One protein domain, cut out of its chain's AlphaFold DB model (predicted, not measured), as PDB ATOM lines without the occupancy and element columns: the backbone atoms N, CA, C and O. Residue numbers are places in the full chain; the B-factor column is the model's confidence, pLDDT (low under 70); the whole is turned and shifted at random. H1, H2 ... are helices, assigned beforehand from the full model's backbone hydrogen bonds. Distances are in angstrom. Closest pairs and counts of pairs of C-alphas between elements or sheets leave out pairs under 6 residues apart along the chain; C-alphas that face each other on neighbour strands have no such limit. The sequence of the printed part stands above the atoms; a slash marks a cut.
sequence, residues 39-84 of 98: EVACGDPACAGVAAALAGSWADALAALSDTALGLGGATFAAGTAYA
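AT A GLANCE: This is residues 39 to 84 of the 98 residues of an uncharacterized protein of Calidifontibacter sp. DB2511S (UniProt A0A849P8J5). One long, nearly straight helix, H2, makes a rod, and a short helical turn, H1, folds back over its first turns like a small hook; residues 53 to 84 of H2 stick out free. The printed part has 46 residues with two named helices, H1 then H2, and no named strand: the class is all helix. It is extended, with a radius of gyration of the C-alphas of 18.9 A and spans of 60 by 13 by 5 A.

IN THESE COORDINATES: Find C-alpha 45 at (100.527, 133.033, 24.172); from there H2, residues 45 to 84, runs 58.3 A to C-alpha 84 at (153.681, 111.326, 13.933). Go back to C-alpha 39 at (106.814, 134.609, 18.803), where H1, residues 39 to 42, begins.

HOW THE PARTS SIT: Look at residues 47 to 52, the part of H2 that alone touches H1; the closest C-alphas, those of Glu 39 and Ala 48, are 4.8 A apart. A tight link of two residues joins H1 to H2. In H2 every O i to N i+4 pair is within hydrogen-bond range, while H1 is too short for such a pair.

THE WHOLE: The two C-alphas farthest apart, those of Asp 44 and Ala 84, are 59.6 A apart. The printed part has no cut. Its mean pLDDT is 73.3, and 12 residues are under 70, among them residues 39 to 40 and 83 to 84.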
ATOM      1  N   GLU A  39     107.515 134.180  17.590       65.56
ATOM      2  CA  GLU A  39     106.814 134.609  18.803       65.56
ATOM      3  C   GLU A  39     106.026 135.913  18.583       65.56
ATOM      4  O   GLU A  39     104.828 135.969  18.857       65.56
ATOM      5  N   VAL A  40     106.666 136.933  17.996       69.88
ATOM      6  CA  VAL A  40     106.026 138.229  17.701       69.88
ATOM      7  C   VAL A  40     104.931 138.109  16.635       69.88
ATOM      8  O   VAL A  40     103.907 138.781  16.731       69.88
ATOM      9  N   ALA A  41     105.129 137.269  15.615       70.00
ATOM     10  CA  ALA A  41     104.186 137.130  14.506       70.00
ATOM     11  C   ALA A  41     102.915 136.353  14.877       70.00
ATOM     12  O   ALA A  41     101.875 136.567  14.259       70.00
ATOM     13  N   CYS A  42     102.993 135.441  15.848       70.88
ATOM     14  CA  CYS A  42     101.892 134.528  16.137       70.88
ATOM     15  C   CYS A  42     100.798 135.153  17.021       70.88
ATOM     16  O   CYS A  42      99.651 134.723  16.952       70.88
ATOM     17  N   GLY A  43     101.123 136.164  17.839       68.56
ATOM     18  CA  GLY A  43     100.149 136.944  18.626       68.56
ATOM     19  C   GLY A  43      99.363 136.175  19.703       68.56
ATOM     20  O   GLY A  43      98.584 136.783  20.432       68.56
ATOM     21  N   ASP A  44      99.575 134.862  19.818       77.31
ATOM     22  CA  ASP A  44      98.925 133.947  20.757       77.31
ATOM     23  C   ASP A  44      99.948 133.445  21.801       77.31
ATOM     24  O   ASP A  44     101.014 132.938  21.420       77.31
ATOM     25  N   PRO A  45      99.652 133.541  23.113       70.50
ATOM     26  CA  PRO A  45     100.527 133.033  24.172       70.50
ATOM     27  C   PRO A  45     100.849 131.530  24.062       70.50
ATOM     28  O   PRO A  45     101.939 131.117  24.457       70.50
ATOM     29  N   ALA A  46      99.962 130.703  23.498       74.19
ATOM     30  CA  ALA A  46     100.249 129.283  23.272       74.19
ATOM     31  C   ALA A  46     101.365 129.090  22.230       74.19
ATOM     32  O   ALA A  46     102.238 128.232  22.375       74.19
ATOM     33  N   CYS A  47     101.379 129.936  21.202       69.94
ATOM     34  CA  CYS A  47     102.368 129.898  20.134       69.94
ATOM     35  C   CYS A  47     103.738 130.429  20.598       69.94
ATOM     36  O   CYS A  47     104.776 129.889  20.209       69.94
ATOM     37  N   ALA A  48     103.747 131.410  21.510       68.44
ATOM     38  CA  ALA A  48     104.957 131.858  22.201       68.44
ATOM     39  C   ALA A  48     105.613 130.720  23.007       68.44
ATOM     40  O   ALA A  48     106.825 130.518  22.925       68.44
ATOM     41  N   GLY A  49     104.810 129.911  23.709       74.12
ATOM     42  CA  GLY A  49     105.298 128.729  24.428       74.12
ATOM     43  C   GLY A  49     105.956 127.692  23.511       74.12
ATOM     44  O   GLY A  49     107.026 127.172  23.829       74.12
ATOM     45  N   VAL A  50     105.366 127.434  22.339       80.06
ATOM     46  CA  VAL A  50     105.935 126.516  21.334       80.06
ATOM     47  C   VAL A  50     107.235 127.070  20.744       80.06
ATOM     48  O   VAL A  50     108.211 126.330  20.629       80.06
ATOM     49  N   ALA A  51     107.288 128.362  20.410       71.75
ATOM     50  CA  ALA A  51     108.495 129.002  19.887       71.75
ATOM     51  C   ALA A  51     109.646 128.983  20.909       71.75
ATOM     52  O   ALA A  51     110.784 128.673  20.549       71.75
ATOM     53  N   ALA A  52     109.349 129.240  22.186       74.06
ATOM     54  CA  ALA A  52     110.319 129.162  23.274       74.06
ATOM     55  C   ALA A  52     110.837 127.728  23.489       74.06
ATOM     56  O   ALA A  52     112.044 127.525  23.626       74.06
ATOM     57  N   ALA A  53     109.952 126.725  23.452       79.69
ATOM     58  CA  ALA A  53     110.340 125.318  23.546       79.69
ATOM     59  C   ALA A  53     111.222 124.886  22.362       79.69
ATOM     60  O   ALA A  53     112.246 124.227  22.558       79.69
ATOM     61  N   LEU A  54     110.880 125.310  21.138       79.06
ATOM     62  CA  LEU A  54     111.696 125.026  19.957       79.06
ATOM     63  C   LEU A  54     113.076 125.685  20.068       79.06
ATOM     64  O   LEU A  54     114.086 125.035  19.807       79.06
ATOM     65  N   ALA A  55     113.133 126.939  20.525       77.31
ATOM     66  CA  ALA A  55     114.384 127.655  20.744       77.31
ATOM     67  C   ALA A  55     115.276 126.973  21.793       77.31
ATOM     68  O   ALA A  55     116.485 126.875  21.583       77.31
ATOM     69  N   GLY A  56     114.688 126.478  22.888       77.44
ATOM     70  CA  GLY A  56     115.391 125.697  23.909       77.44
ATOM     71  C   GLY A  56     115.953 124.392  23.347       77.44
ATOM     72  O   GLY A  56     117.160 124.176  23.392       77.44
ATOM     73  N   SER A  57     115.108 123.577  22.706       81.00
ATOM     74  CA  SER A  57     115.537 122.303  22.106       81.00
ATOM     75  C   SER A  57     116.621 122.477  21.036       81.00
ATOM     76  O   SER A  57     117.550 121.674  20.939       81.00
ATOM     77  N   TRP A  58     116.548 123.561  20.259       78.38
ATOM     78  CA  TRP A  58     117.570 123.915  19.285       78.38
ATOM     79  C   TRP A  58     118.896 124.285  19.955       78.38
ATOM     80  O   TRP A  58     119.956 123.868  19.488       78.38
ATOM     81  N   ALA A  59     118.853 125.052  21.048       77.00
ATOM     82  CA  ALA A  59     120.044 125.407  21.813       77.00
ATOM     83  C   ALA A  59     120.723 124.165  22.414       77.00
ATOM     84  O   ALA A  59     121.940 124.027  22.278       77.00
ATOM     85  N   ASP A  60     119.948 123.239  22.984       81.50
ATOM     86  CA  ASP A  60     120.459 121.987  23.557       81.50
ATOM     87  C   ASP A  60     121.099 121.091  22.488       81.50
ATOM     88  O   ASP A  60     122.224 120.610  22.654       81.50
ATOM     89  N   ALA A  61     120.428 120.914  21.343       79.19
ATOM     90  CA  ALA A  61     120.958 120.135  20.226       79.19
ATOM     91  C   ALA A  61     122.267 120.730  19.680       79.19
ATOM     92  O   ALA A  61     123.207 120.003  19.348       79.19
ATOM     93  N   LEU A  62     122.352 122.061  19.609       77.12
ATOM     94  CA  LEU A  62     123.531 122.760  19.112       77.12
ATOM     95  C   LEU A  62     124.699 122.697  20.105       77.12
ATOM     96  O   LEU A  62     125.844 122.553  19.672       77.12
ATOM     97  N   ALA A  63     124.428 122.734  21.412       74.94
ATOM     98  CA  ALA A  63     125.431 122.503  22.450       74.94
ATOM     99  C   ALA A  63     126.009 121.082  22.353       74.94
ATOM    100  O   ALA A  63     127.221 120.926  22.205       74.94
ATOM    101  N   ALA A  64     125.149 120.059  22.292       78.62
ATOM    102  CA  ALA A  64     125.573 118.663  22.162       78.62
ATOM    103  C   ALA A  64     126.409 118.412  20.895       78.62
ATOM    104  O   ALA A  64     127.438 117.728  20.934       78.62
ATOM    105  N   LEU A  65     126.004 118.998  19.763       76.06
ATOM    106  CA  LEU A  65     126.744 118.905  18.504       76.06
ATOM    107  C   LEU A  65     128.125 119.573  18.605       76.06
ATOM    108  O   LEU A  65     129.113 119.041  18.096       76.06
ATOM    109  N   SER A  66     128.197 120.723  19.273       74.56
ATOM    110  CA  SER A  66     129.433 121.491  19.444       74.56
ATOM    111  C   SER A  66     130.430 120.768  20.348       74.56
ATOM    112  O   SER A  66     131.595 120.631  19.970       74.56
ATOM    113  N   ASP A  67     129.972 120.241  21.483       76.69
ATOM    114  CA  ASP A  67     130.803 119.472  22.413       76.69
ATOM    115  C   ASP A  67     131.341 118.199  21.757       76.69
ATOM    116  O   ASP A  67     132.540 117.912  21.822       76.69
ATOM    117  N   THR A  68     130.483 117.477  21.030       77.56
ATOM    118  CA  THR A  68     130.883 116.271  20.291       77.56
ATOM    119  C   THR A  68     131.923 116.596  19.217       77.56
ATOM    120  O   THR A  68     132.929 115.895  19.086       77.56
ATOM    121  N   ALA A  69     131.729 117.680  18.458       72.94
ATOM    122  CA  ALA A  69     132.660 118.087  17.411       72.94
ATOM    123  C   ALA A  69     134.011 118.568  17.972       72.94
ATOM    124  O   ALA A  69     135.060 118.272  17.394       72.94
ATOM    125  N   LEU A  70     134.017 119.276  19.106       73.25
ATOM    126  CA  LEU A  70     135.246 119.676  19.795       73.25
ATOM    127  C   LEU A  70     135.995 118.464  20.360       73.25
ATOM    128  O   LEU A  70     137.207 118.357  20.155       73.25
ATOM    129  N   GLY A  71     135.281 117.530  20.994       74.25
ATOM    130  CA  GLY A  71     135.848 116.284  21.511       74.25
ATOM    131  C   GLY A  71     136.476 115.430  20.410       74.25
ATOM    132  O   GLY A  71     137.640 115.037  20.509       74.25
ATOM    133  N   LEU A  72     135.754 115.223  19.303       73.75
ATOM    134  CA  LEU A  72     136.257 114.478  18.147       73.75
ATOM    135  C   LEU A  72     137.463 115.173  17.494       73.75
ATOM    136  O   LEU A  72     138.414 114.508  17.077       73.75
ATOM    137  N   GLY A  73     137.466 116.508  17.443       70.12
ATOM    138  CA  GLY A  73     138.585 117.305  16.932       70.12
ATOM    139  C   GLY A  73     139.841 117.190  17.800       70.12
ATOM    140  O   GLY A  73     140.949 117.104  17.273       70.12
ATOM    141  N   GLY A  74     139.675 117.151  19.125       68.38
ATOM    142  CA  GLY A  74     140.760 116.902  20.074       68.38
ATOM    143  C   GLY A  74     141.329 115.488  19.954       68.38
ATOM    144  O   GLY A  74     142.544 115.323  19.863       68.38
ATOM    145  N   ALA A  75     140.462 114.476  19.871       70.56
ATOM    146  CA  ALA A  75     140.870 113.080  19.728       70.56
ATOM    147  C   ALA A  75     141.610 112.817  18.407       70.56
ATOM    148  O   ALA A  75     142.652 112.164  18.401       70.56
ATOM    149  N   THR A  76     141.124 113.370  17.291       69.88
ATOM    150  CA  THR A  76     141.804 113.258  15.986       69.88
ATOM    151  C   THR A  76     143.148 113.979  15.962       69.88
ATOM    152  O   THR A  76     144.098 113.469  15.370       69.88
ATOM    153  N   PHE A  77     143.266 115.127  16.636       69.88
ATOM    154  CA  PHE A  77     144.550 115.802  16.802       69.88
ATOM    155  C   PHE A  77     145.531 114.957  17.628       69.88
ATOM    156  O   PHE A  77     146.650 114.724  17.179       69.88
ATOM    157  N   ALA A  78     145.096 114.442  18.784       70.81
ATOM    158  CA  ALA A  78     145.914 113.591  19.648       70.81
ATOM    159  C   ALA A  78     146.383 112.316  18.922       70.81
ATOM    160  O   ALA A  78     147.564 111.968  18.977       70.81
ATOM    161  N   ALA A  79     145.485 111.667  18.174       68.50
ATOM    162  CA  ALA A  79     145.811 110.515  17.339       68.50
ATOM    163  C   ALA A  79     146.848 110.864  16.259       68.50
ATOM    164  O   ALA A  79     147.829 110.142  16.099       68.50
ATOM    165  N   GLY A  80     146.689 112.002  15.570       65.75
ATOM    166  CA  GLY A  80     147.662 112.481  14.585       65.75
ATOM    167  C   GLY A  80     149.041 112.762  15.191       65.75
ATOM    168  O   GLY A  80     150.053 112.387  14.605       65.75
ATOM    169  N   THR A  81     149.100 113.363  16.385       71.06
ATOM    170  CA  THR A  81     150.372 113.605  17.089       71.06
ATOM    171  C   THR A  81     151.033 112.321  17.579       71.06
ATOM    172  O   THR A  81     152.251 112.195  17.476       71.06
ATOM    173  N   ALA A  82     150.252 111.353  18.069       71.12
ATOM    174  CA  ALA A  82     150.772 110.061  18.503       71.12
ATOM    175  C   ALA A  82     151.333 109.263  17.319       71.12
ATOM    176  O   ALA A  82     152.415 108.694  17.426       71.12
ATOM    177  N   TYR A  83     150.637 109.287  16.177       64.19
ATOM    178  CA  TYR A  83     151.091 108.649  14.944       64.19
ATOM    179  C   TYR A  83     152.387 109.287  14.419       64.19
ATOM    180  O   TYR A  83     153.351 108.578  14.167       64.19
ATOM    181  N   ALA A  84     152.461 110.623  14.344       64.69
ATOM    182  CA  ALA A  84     153.681 111.326  13.933       64.69
ATOM    183  C   ALA A  84     154.864 111.084  14.893       64.69
ATOM    184  O   ALA A  84     156.005 110.958  14.456       64.69
TER     185      ALA A  84